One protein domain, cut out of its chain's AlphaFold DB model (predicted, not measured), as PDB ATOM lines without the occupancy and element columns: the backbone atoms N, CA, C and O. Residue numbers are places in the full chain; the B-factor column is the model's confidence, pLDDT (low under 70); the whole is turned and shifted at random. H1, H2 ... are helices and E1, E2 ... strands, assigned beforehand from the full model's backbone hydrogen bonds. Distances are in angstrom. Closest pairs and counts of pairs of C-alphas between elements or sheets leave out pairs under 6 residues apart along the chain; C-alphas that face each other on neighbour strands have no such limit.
ATOM      1  N   TRP A 505      25.128  24.783  14.917       81.12
ATOM      2  CA  TRP A 505      23.873  25.404  14.477       81.12
ATOM      3  C   TRP A 505      23.249  26.286  15.571       81.12
ATOM      4  O   TRP A 505      22.716  27.343  15.259       81.12
ATOM      5  N   VAL A 506      23.390  25.916  16.852       80.62
ATOM      6  CA  VAL A 506      22.879  26.711  17.982       80.62
ATOM      7  C   VAL A 506      23.641  28.027  18.087       80.62
ATOM      8  O   VAL A 506      23.024  29.072  18.259       80.62
ATOM      9  N   LYS A 507      24.971  27.988  17.939       81.19
ATOM     10  CA  LYS A 507      25.818  29.191  17.952       81.19
ATOM     11  C   LYS A 507      25.428  30.147  16.823       81.19
ATOM     12  O   LYS A 507      25.170  31.313  17.087       81.19
ATOM     13  N   ARG A 508      25.254  29.624  15.602       82.50
ATOM     14  CA  ARG A 508      24.792  30.413  14.447       82.50
ATOM     15  C   ARG A 508      23.445  31.090  14.697       82.50
ATOM     16  O   ARG A 508      23.323  32.284  14.464       82.50
ATOM     17  N   CYS A 509      22.457  30.370  15.231       82.62
ATOM     18  CA  CYS A 509      21.152  30.966  15.528       82.62
ATOM     19  C   CYS A 509      21.213  32.031  16.637       82.62
ATOM     20  O   CYS A 509      20.429  32.978  16.617       82.62
ATOM     21  N   ILE A 510      22.128  31.900  17.605       82.81
ATOM     22  CA  ILE A 510      22.361  32.934  18.626       82.81
ATOM     23  C   ILE A 510      22.920  34.198  17.981       82.81
ATOM     24  O   ILE A 510      22.407  35.287  18.238       82.81
ATOM     25  N   ASP A 511      23.933  34.050  17.130       81.69
ATOM     26  CA  ASP A 511      24.564  35.172  16.437       81.69
ATOM     27  C   ASP A 511      23.567  35.875  15.505       81.69
ATOM     28  O   ASP A 511      23.490  37.102  15.501       81.69
ATOM     29  N   GLU A 512      22.729  35.120  14.791       83.88
ATOM     30  CA  GLU A 512      21.669  35.659  13.930       83.88
ATOM     31  C   GLU A 512      20.630  36.476  14.709       83.88
ATOM     32  O   GLU A 512      20.255  37.566  14.272       83.88
ATOM     33  N   ILE A 513      20.167  35.986  15.866       83.56
ATOM     34  CA  ILE A 513      19.204  36.727  16.694       83.56
ATOM     35  C   ILE A 513      19.853  37.953  17.329       83.56
ATOM     36  O   ILE A 513      19.248  39.020  17.305       83.56
ATOM     37  N   ASN A 514      21.075  37.839  17.854       82.81
ATOM     38  CA  ASN A 514      21.790  38.980  18.427       82.81
ATOM     39  C   ASN A 514      22.085  40.057  17.373       82.81
ATOM     40  O   ASN A 514      22.047  41.246  17.681       82.81
ATOM     41  N   TYR A 515      22.340  39.652  16.127       83.50
ATOM     42  CA  TYR A 515      22.536  40.568  15.008       83.50
ATOM     43  C   TYR A 515      21.232  41.264  14.592       83.50
ATOM     44  O   TYR A 515      21.209  42.481  14.415       83.50
ATOM     45  N   LYS A 516      20.130  40.514  14.459       82.19
ATOM     46  CA  LYS A 516      18.821  41.064  14.065       82.19
ATOM     47  C   LYS A 516      18.159  41.895  15.170       82.19
ATOM     48  O   LYS A 516      17.480  42.875  14.876       82.19
ATOM     49  N   TYR A 517      18.349  41.507  16.430       84.00
ATOM     50  CA  TYR A 517      17.669  42.066  17.597       84.00
ATOM     51  C   TYR A 517      18.662  42.369  18.737       84.00
ATOM     52  O   TYR A 517      18.590  41.765  19.807       84.00
ATOM     53  N   PRO A 518      19.568  43.348  18.562       78.06
ATOM     54  CA  PRO A 518      20.670  43.609  19.500       78.06
ATOM     55  C   PRO A 518      20.220  44.074  20.894       78.06
ATOM     56  O   PRO A 518      20.975  43.993  21.860       78.06
ATOM     57  N   ASN A 519      18.981  44.556  21.008       77.00
ATOM     58  CA  ASN A 519      18.400  45.059  22.253       77.00
ATOM     59  C   ASN A 519      17.508  44.027  22.961       77.00
ATOM     60  O   ASN A 519      16.791  44.393  23.893       77.00
ATOM     61  N   GLU A 520      17.475  42.781  22.489       82.38
ATOM     62  CA  GLU A 520      16.709  41.700  23.107       82.38
ATOM     63  C   GLU A 520      17.605  40.858  24.013       82.38
ATOM     64  O   GLU A 520      18.714  40.483  23.643       82.38
ATOM     65  N   LYS A 521      17.114  40.538  25.214       82.00
ATOM     66  CA  LYS A 521      17.834  39.710  26.181       82.00
ATOM     67  C   LYS A 521      17.111  38.387  26.386       82.00
ATOM     68  O   LYS A 521      15.920  38.345  26.709       82.00
ATOM     69  N   PHE A 522      17.846  37.294  26.223       83.50
ATOM     70  CA  PHE A 522      17.325  35.940  26.354       83.50
ATOM     71  C   PHE A 522      18.391  34.995  26.909       83.50
ATOM     72  O   PHE A 522      19.589  35.210  26.749       83.50
ATOM     73  N   ALA A 523      17.944  33.936  27.579       80.88
ATOM     74  CA  ALA A 523      18.804  32.903  28.135       80.88
ATOM     75  C   ALA A 523      18.556  31.575  27.421       80.88
ATOM     76  O   ALA A 523      17.409  31.184  27.199       80.88
ATOM     77  N   ILE A 524      19.633  30.855  27.108       79.12
ATOM     78  CA  ILE A 524      19.558  29.546  26.462       79.12
ATOM     79  C   ILE A 524      20.043  28.472  27.419       79.12
ATOM     80  O   ILE A 524      21.084  28.593  28.060       79.12
ATOM     81  N   THR A 525      19.272  27.395  27.506       79.12
ATOM     82  CA  THR A 525      19.647  26.184  28.228       79.12
ATOM     83  C   THR A 525      19.752  25.039  27.238       79.12
ATOM     84  O   THR A 525      18.752  24.641  26.637       79.12
ATOM     85  N   VAL A 526      20.964  24.505  27.095       74.88
ATOM     86  CA  VAL A 526      21.261  23.333  26.270       74.88
ATOM     87  C   VAL A 526      21.433  22.131  27.194       74.88
ATOM     88  O   VAL A 526      22.293  22.141  28.073       74.88
ATOM     89  N   LYS A 527      20.595  21.106  27.032       72.69
ATOM     90  CA  LYS A 527      20.688  19.847  27.784       72.69
ATOM     91  C   LYS A 527      20.834  18.687  26.817       72.69
ATOM     92  O   LYS A 527      20.185  18.677  25.778       72.69
ATOM     93  N   GLN A 528      21.648  17.701  27.174       64.00
ATOM     94  CA  GLN A 528      21.683  16.442  26.439       64.00
ATOM     95  C   GLN A 528      20.305  15.775  26.532       64.00
ATOM     96  O   GLN A 528      19.701  15.745  27.609       64.00
ATOM     97  N   ALA A 529      19.775  15.330  25.396       59.12
ATOM     98  CA  ALA A 529      18.466  14.697  25.358       59.12
ATOM     99  C   ALA A 529      18.541  13.278  25.935       59.12
ATOM    100  O   ALA A 529      19.476  12.537  25.652       59.12
ATOM    101  N   GLU A 530      17.535  12.870  26.715       52.94
ATOM    102  CA  GLU A 530      17.383  11.472  27.166       52.94
ATOM    103  C   GLU A 530      17.031  10.522  25.997       52.94
ATOM    104  O   GLU A 530      17.047   9.301  26.149       52.94
ATOM    105  N   ASN A 531      16.727  11.091  24.823       46.72
ATOM    106  CA  ASN A 531      16.386  10.421  23.574       46.72
ATOM    107  C   ASN A 531      17.588  10.448  22.594       46.72
ATOM    108  O   ASN A 531      18.049  11.542  22.257       46.72
ATOM    109  N   PRO A 532      18.082   9.301  22.083       50.34
ATOM    110  CA  PRO A 532      19.246   9.259  21.189       50.34
ATOM    111  C   PRO A 532      19.016   9.858  19.786       50.34
ATOM    112  O   PRO A 532      19.990  10.143  19.095       50.34
ATOM    113  N   ALA A 533      17.768  10.092  19.362       45.00
ATOM    114  CA  ALA A 533      17.459  10.641  18.034       45.00
ATOM    115  C   ALA A 533      17.481  12.180  17.957       45.00
ATOM    116  O   ALA A 533      17.742  12.737  16.897       45.00
ATOM    117  N   GLU A 534      17.224  12.878  19.068       55.97
ATOM    118  CA  GLU A 534      17.210  14.351  19.094       55.97
ATOM    119  C   GLU A 534      18.567  14.943  19.492       55.97
ATOM    120  O   GLU A 534      18.780  16.135  19.299       55.97
ATOM    121  N   GLN A 535      19.485  14.108  20.000       58.44
ATOM    122  CA  GLN A 535      20.815  14.413  20.553       58.44
ATOM    123  C   GLN A 535      20.825  15.482  21.675       58.44
ATOM    124  O   GLN A 535      21.455  15.260  22.712       58.44
ATOM    125  N   ILE A 536      20.135  16.624  21.539       65.56
ATOM    126  CA  ILE A 536      20.199  17.800  22.416       65.56
ATOM    127  C   ILE A 536      18.858  18.567  22.451       65.56
ATOM    128  O   ILE A 536      18.287  18.905  21.419       65.56
ATOM    129  N   PHE A 537      18.404  18.947  23.653       73.12
ATOM    130  CA  PHE A 537      17.316  19.906  23.866       73.12
ATOM    131  C   PHE A 537      17.850  21.328  24.029       73.12
ATOM    132  O   PHE A 537      18.673  21.593  24.909       73.12
ATOM    133  N   VAL A 538      17.294  22.260  23.253       78.81
ATOM    134  CA  VAL A 538      17.557  23.698  23.379       78.81
ATOM    135  C   VAL A 538      16.286  24.395  23.847       78.81
ATOM    136  O   VAL A 538      15.264  24.366  23.161       78.81
ATOM    137  N   ARG A 539      16.345  25.014  25.029       81.38
ATOM    138  CA  ARG A 539      15.275  25.865  25.565       81.38
ATOM    139  C   ARG A 539      15.721  27.315  25.584       81.38
ATOM    140  O   ARG A 539      16.783  27.614  26.126       81.38
ATOM    141  N   ILE A 540      14.884  28.190  25.045       85.81
ATOM    142  CA  ILE A 540      15.119  29.631  24.966       85.81
ATOM    143  C   ILE A 540      14.121  30.312  25.894       85.81
ATOM    144  O   ILE A 540      12.918  30.069  25.807       85.81
ATOM    145  N   ARG A 541      14.612  31.143  26.806       82.44
ATOM    146  CA  ARG A 541      13.791  31.898  27.750       82.44
ATOM    147  C   ARG A 541      13.968  33.383  27.482       82.44
ATOM    148  O   ARG A 541      15.084  33.891  27.566       82.44
ATOM    149  N   CYS A 542      12.866  34.066  27.198       85.62
ATOM    150  CA  CYS A 542      12.843  35.519  27.091       85.62
ATOM    151  C   CYS A 542      13.022  36.147  28.482       85.62
ATOM    152  O   CYS A 542      12.410  35.687  29.449       85.62
ATOM    153  N   GLN A 543      13.848  37.189  28.605       81.31
ATOM    154  CA  GLN A 543      14.040  37.870  29.888       81.31
ATOM    155  C   GLN A 543      12.867  38.801  30.239       81.31
ATOM    156  O   GLN A 543      12.563  38.980  31.418       81.31
ATOM    157  N   TYR A 544      12.172  39.329  29.230       81.44
ATOM    158  CA  TYR A 544      11.037  40.240  29.402       81.44
ATOM    159  C   TYR A 544       9.716  39.498  29.674       81.44
ATOM    160  O   TYR A 544       8.844  40.008  30.375       81.44
ATOM    161  N   CYS A 545       9.588  38.254  29.200       82.31
ATOM    162  CA  CYS A 545       8.380  37.436  29.336       82.31
ATOM    163  C   CYS A 545       8.622  36.258  30.300       82.31
ATOM    164  O   CYS A 545       8.967  35.149  29.892       82.31
ATOM    165  N   LEU A 546       8.438  36.500  31.606       64.19
ATOM    166  CA  LEU A 546       8.861  35.615  32.710       64.19
ATOM    167  C   LEU A 546       8.259  34.190  32.709       64.19
ATOM    168  O   LEU A 546       8.791  33.317  33.403       64.19
ATOM    169  N   ASN A 547       7.223  33.913  31.915       62.69
ATOM    170  CA  ASN A 547       6.557  32.604  31.863       62.69
ATOM    171  C   ASN A 547       6.662  31.883  30.510       62.69
ATOM    172  O   ASN A 547       6.153  30.768  30.394       62.69
ATOM    173  N   GLU A 548       7.345  32.450  29.514       68.31
ATOM    174  CA  GLU A 548       7.420  31.844  28.181       68.31
ATOM    175  C   GLU A 548       8.781  31.180  27.937       68.31
ATOM    176  O   GLU A 548       9.849  31.783  28.083       68.31
ATOM    177  N   ILE A 549       8.736  29.887  27.606       78.06
ATOM    178  CA  ILE A 549       9.903  29.072  27.265       78.06
ATOM    179  C   ILE A 549       9.656  28.475  25.885       78.06
ATOM    180  O   ILE A 549       8.686  27.749  25.681       78.06
ATOM    181  N   PHE A 550      10.570  28.743  24.963       80.50
ATOM    182  CA  PHE A 550      10.493  28.302  23.578       80.50
ATOM    183  C   PHE A 550      11.409  27.104  23.351       80.50
ATOM    184  O   PHE A 550      12.500  27.014  23.921       80.50
ATOM    185  N   SER A 551      10.948  26.178  22.514       77.81
ATOM    186  CA  SER A 551      11.758  25.070  22.002       77.81
ATOM    187  C   SER A 551      12.185  25.387  20.571       77.81
ATOM    188  O   SER A 551      11.444  26.063  19.852       77.81
ATOM    189  N   ALA A 552      13.362  24.910  20.161       70.94
ATOM    190  CA  ALA A 552      13.796  25.012  18.768       70.94
ATOM    191  C   ALA A 552      12.757  24.355  17.837       70.94
ATOM    192  O   ALA A 552      12.210  23.300  18.161       70.94
ATOM    193  N   GLY A 553      12.435  25.015  16.723       60.09
ATOM    194  CA  GLY A 553      11.410  24.556  15.784       60.09
ATOM    195  C   GLY A 553      11.868  23.357  14.938       60.09
ATOM    196  O   GLY A 553      13.067  23.061  14.888       60.09
ATOM    197  N   PRO A 554      10.938  22.668  14.243       53.22
ATOM    198  CA  PRO A 554      11.290  21.640  13.266       53.22
ATOM    199  C   PRO A 554      12.159  22.273  12.167       53.22
ATOM    200  O   PRO A 554      11.705  23.158  11.449       53.22
ATOM    201  N   GLY A 555      13.434  21.872  12.096       59.16
ATOM    202  CA  GLY A 555      14.438  22.469  11.201       59.16
ATOM    203  C   GLY A 555      15.700  23.023  11.878       59.16
ATOM    204  O   GLY A 555      16.489  23.664  11.195       59.16
ATOM    205  N   LEU A 556      15.912  22.783  13.183       70.56
ATOM    206  CA  LEU A 556      17.092  23.265  13.930       70.56
ATOM    207  C   LEU A 556      17.225  24.800  13.885       70.56
ATOM    208  O   LEU A 556      18.301  25.342  13.648       70.56
ATOM    209  N   SER A 557      16.109  25.503  14.093       76.81
ATOM    210  CA  SER A 557      16.045  26.966  14.034       76.81
ATOM    211  C   SER A 557      15.313  27.564  15.237       76.81
ATOM    212  O   SER A 557      14.569  26.885  15.956       76.81
ATOM    213  N   PHE A 558      15.505  28.865  15.457       82.69
ATOM    214  CA  PHE A 558      14.826  29.636  16.502       82.69
ATOM    215  C   PHE A 558      13.567  30.363  15.993       82.69
ATOM    216  O   PHE A 558      13.100  31.300  16.636       82.69
ATOM    217  N   GLY A 559      12.969  29.912  14.882       77.62
ATOM    218  CA  GLY A 559      11.850  30.608  14.227       77.62
ATOM    219  C   GLY A 559      10.644  30.877  15.139       77.62
ATOM    220  O   GLY A 559      10.095  31.973  15.135       77.62
ATOM    221  N   ASN A 560      10.281  29.930  16.011       79.12
ATOM    222  CA  ASN A 560       9.191  30.130  16.980       79.12
ATOM    223  C   ASN A 560       9.492  31.244  17.997       79.12
ATOM    224  O   ASN A 560       8.582  31.937  18.445       79.12
ATOM    225  N   PHE A 561      10.764  31.416  18.367       85.00
ATOM    226  CA  PHE A 561      11.196  32.488  19.260       85.00
ATOM    227  C   PHE A 561      11.268  33.835  18.524       85.00
ATOM    228  O   PHE A 561      10.874  34.853  19.082       85.00
ATOM    229  N   GLU A 562      11.664  33.843  17.250       83.56
ATOM    230  CA  GLU A 562      11.635  35.045  16.401       83.56
ATOM    231  C   GLU A 562      10.202  35.585  16.228       83.56
ATOM    232  O   GLU A 562       9.967  36.784  16.377       83.56
ATOM    233  N   ILE A 563       9.213  34.701  16.041       83.44
ATOM    234  CA  ILE A 563       7.786  35.076  16.004       83.44
ATOM    235  C   ILE A 563       7.342  35.722  17.329       83.44
ATOM    236  O   ILE A 563       6.582  36.691  17.319       83.44
ATOM    237  N   HIS A 564       7.831  35.227  18.471       84.75
ATOM    238  CA  HIS A 564       7.546  35.824  19.778       84.75
ATOM    239  C   HIS A 564       8.128  37.238  19.916       84.75
ATOM    240  O   HIS A 564       7.412  38.133  20.371       84.75
ATOM    241  N   LEU A 565       9.371  37.467  19.477       83.44
ATOM    242  CA  LEU A 565      10.002  38.796  19.519       83.44
ATOM    243  C   LEU A 565       9.233  39.839  18.688       83.44
ATOM    244  O   LEU A 565       9.195  41.016  19.041       83.44
ATOM    245  N   LEU A 566       8.578  39.403  17.609       82.69
ATOM    246  CA  LEU A 566       7.742  40.250  16.753       82.69
ATOM    247  C   LEU A 566       6.314  40.457  17.294       82.69
ATOM    248  O   LEU A 566       5.547  41.242  16.732       82.69
ATOM    249  N   SER A 567       5.930  39.771  18.371       86.38
ATOM    250  CA  SER A 567       4.579  39.859  18.922       86.38
ATOM    251  C   SER A 567       4.332  41.184  19.658       86.38
ATOM    252  O   SER A 567       5.181  41.688  20.395       86.38
ATOM    253  N   LYS A 568       3.111  41.728  19.527       80.44
ATOM    254  CA  LYS A 568       2.689  42.941  20.261       80.44
ATOM    255  C   LYS A 568       2.761  42.766  21.783       80.44
ATOM    256  O   LYS A 568       3.037  43.722  22.496       80.44
ATOM    257  N   ALA A 569       2.523  41.551  22.279       82.00
ATOM    258  CA  ALA A 569       2.582  41.244  23.707       82.00
ATOM    259  C   ALA A 569       4.010  41.369  24.262       82.00
ATOM    260  O   ALA A 569       4.207  41.958  25.323       82.00
ATOM    261  N   HIS A 570       5.010  40.877  23.522       83.88
ATOM    262  CA  HIS A 570       6.419  41.029  23.886       83.88
ATOM    263  C   HIS A 570       6.848  42.501  23.911       83.88
ATOM    264  O   HIS A 570       7.473  42.935  24.876       83.88
ATOM    265  N   GLN A 571       6.453  43.289  22.906       82.38
ATOM    266  CA  GLN A 571       6.774  44.722  22.835       82.38
ATOM    267  C   GLN A 571       6.244  45.497  24.054       82.38
ATOM    268  O   GLN A 571       6.998  46.238  24.678       82.38
ATOM    269  N   LEU A 572       4.996  45.246  24.466       81.44
ATOM    270  CA  LEU A 572       4.403  45.865  25.661       81.44
ATOM    271  C   LEU A 572       5.104  45.436  26.966       81.44
ATOM    272  O   LEU A 572       5.336  46.253  27.862       81.44
ATOM    273  N   ASN A 573       5.479  44.159  27.084       81.62
ATOM    274  CA  ASN A 573       6.218  43.651  28.248       81.62
ATOM    275  C   ASN A 573       7.639  44.228  28.328       81.62
ATOM    276  O   ASN A 573       8.148  44.502  29.413       81.62
ATOM    277  N   LYS A 574       8.275  44.452  27.178       81.69
ATOM    278  CA  LYS A 574       9.574  45.114  27.087       81.69
ATOM    279  C   LYS A 574       9.485  46.587  27.492       81.69
ATOM    280  O   LYS A 574      10.291  47.034  28.300       81.69
ATOM    281  N   GLU A 575       8.506  47.327  26.977       78.69
ATOM    282  CA  GLU A 575       8.301  48.747  27.309       78.69
ATOM    283  C   GLU A 575       8.013  48.955  28.801       78.69
ATOM    284  O   GLU A 575       8.586  49.845  29.427       78.69
ATOM    285  N   SER A 576       7.194  48.087  29.401       75.44
ATOM    286  CA  SER A 576       6.866  48.152  30.833       75.44
ATOM    287  C   SER A 576       8.045  47.830  31.759       75.44
ATOM    288  O   SER A 576       8.105  48.380  32.856       75.44
ATOM    289  N   GLN A 577       9.004  47.002  31.330       68.25
ATOM    290  CA  GLN A 577      10.238  46.739  32.086       68.25
ATOM    291  C   GLN A 577      11.348  47.778  31.862       68.25
ATOM    292  O   GLN A 577      12.300  47.797  32.631       68.25
ATOM    293  N   ILE A 578      11.260  48.617  30.823       63.94
ATOM    294  CA  ILE A 578      12.218  49.712  30.570       63.94
ATOM    295  C   ILE A 578      11.820  50.995  31.331       63.94
ATOM    296  O   ILE A 578      12.665  51.856  31.565       63.94
ATOM    297  N   LEU A 579      10.546  51.125  31.727       54.56
ATOM    298  CA  LEU A 579      10.002  52.269  32.480       54.56
ATOM    299  C   LEU A 579      10.032  52.094  34.016       54.56
ATOM    300  O   LEU A 579       9.546  52.971  34.734       54.56
ATOM    301  N   LEU A 580      10.594  50.986  34.503       46.22
ATOM    302  CA  LEU A 580      10.905  50.694  35.909       46.22
ATOM    303  C   LEU A 580      12.424  50.668  36.088       46.22
ATOM    304  O   LEU A 580      12.886  51.146  37.148       46.22
TER     305      LEU A 580
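AT A GLANCE: This is residues 505 to 580 of the 580 residues of the protein "SWI/SNF complex subunit Snf5" of Schizosaccharomyces cryophilus (strain OY26 / ATCC MYA-4695 / CBS 11777 / NBRC 106824 / NRRL Y48691) (UniProt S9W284). A small three-stranded antiparallel sheet, built on the long hairpin E1 and E2 with short E3 along E2, has H2 packed on one face, while H1 only grazes the sheet. H3 lies off the sheet at one end of the longest axis, with the loop between E1 and E2 at the other. The printed part has 76 residues with three named helices and three named strands, running H1 E1 E2 E3 H2 H3; the sheet's order is E1, E2, E3, and the class is mixed, helices and strands. The whole is elongated, 45 by 24 by 17 A, and only just compact, close to loose, with a radius of gyration of the C-alphas of 13.3 A.

IN THESE COORDINATES: E1 is residues 522 to 528, 20.0 A long; E2, 536 to 542, 19.7 A; E3, 549 to 551, 6.9 A. H1, residues 505 to 516, spans 16.5 A from C-alpha 505 at (23.873, 25.404, 14.477). H2 is residues 559 to 565, 9.9 A; H3, 568 to 578, 15.6 A, ends with C-alpha 578 at (12.218, 49.712, 30.570).

HOW THE PARTS SIT: E1, E2 and E3 form a meander, each strand the antiparallel neighbour of the one before. N 525 and O 539 are 2.9 A apart, N 550 and O 540 2.8 A, both within hydrogen-bond range. H2 is on the sheet at a height of 9.1 A; the closest C-alphas of E3 and H2, Phe 550 and Phe 561, are 6.1 A apart. H1 and H2 are close but not clearly touching, C-alphas Ile 513 and Glu 562 closest at 7.8 A, at a shallow tilt of 30 degrees, the same way. H2 and H3 are also close but not clearly touching, C-alphas His 564 and His 570 closest at 6.7 A, at a steep tilt of 52 degrees. In H1, H2 and H3 every O i to N i+4 pair is within hydrogen-bond range.

THE WHOLE: The two C-alphas farthest apart, Pro 532 and Leu 579, are 45.4 A apart. The printed part has no cut and no long link. pLDDT is under 70 at residues 528 to 536, 546 to 548, 553 to 555 and 577 to 580.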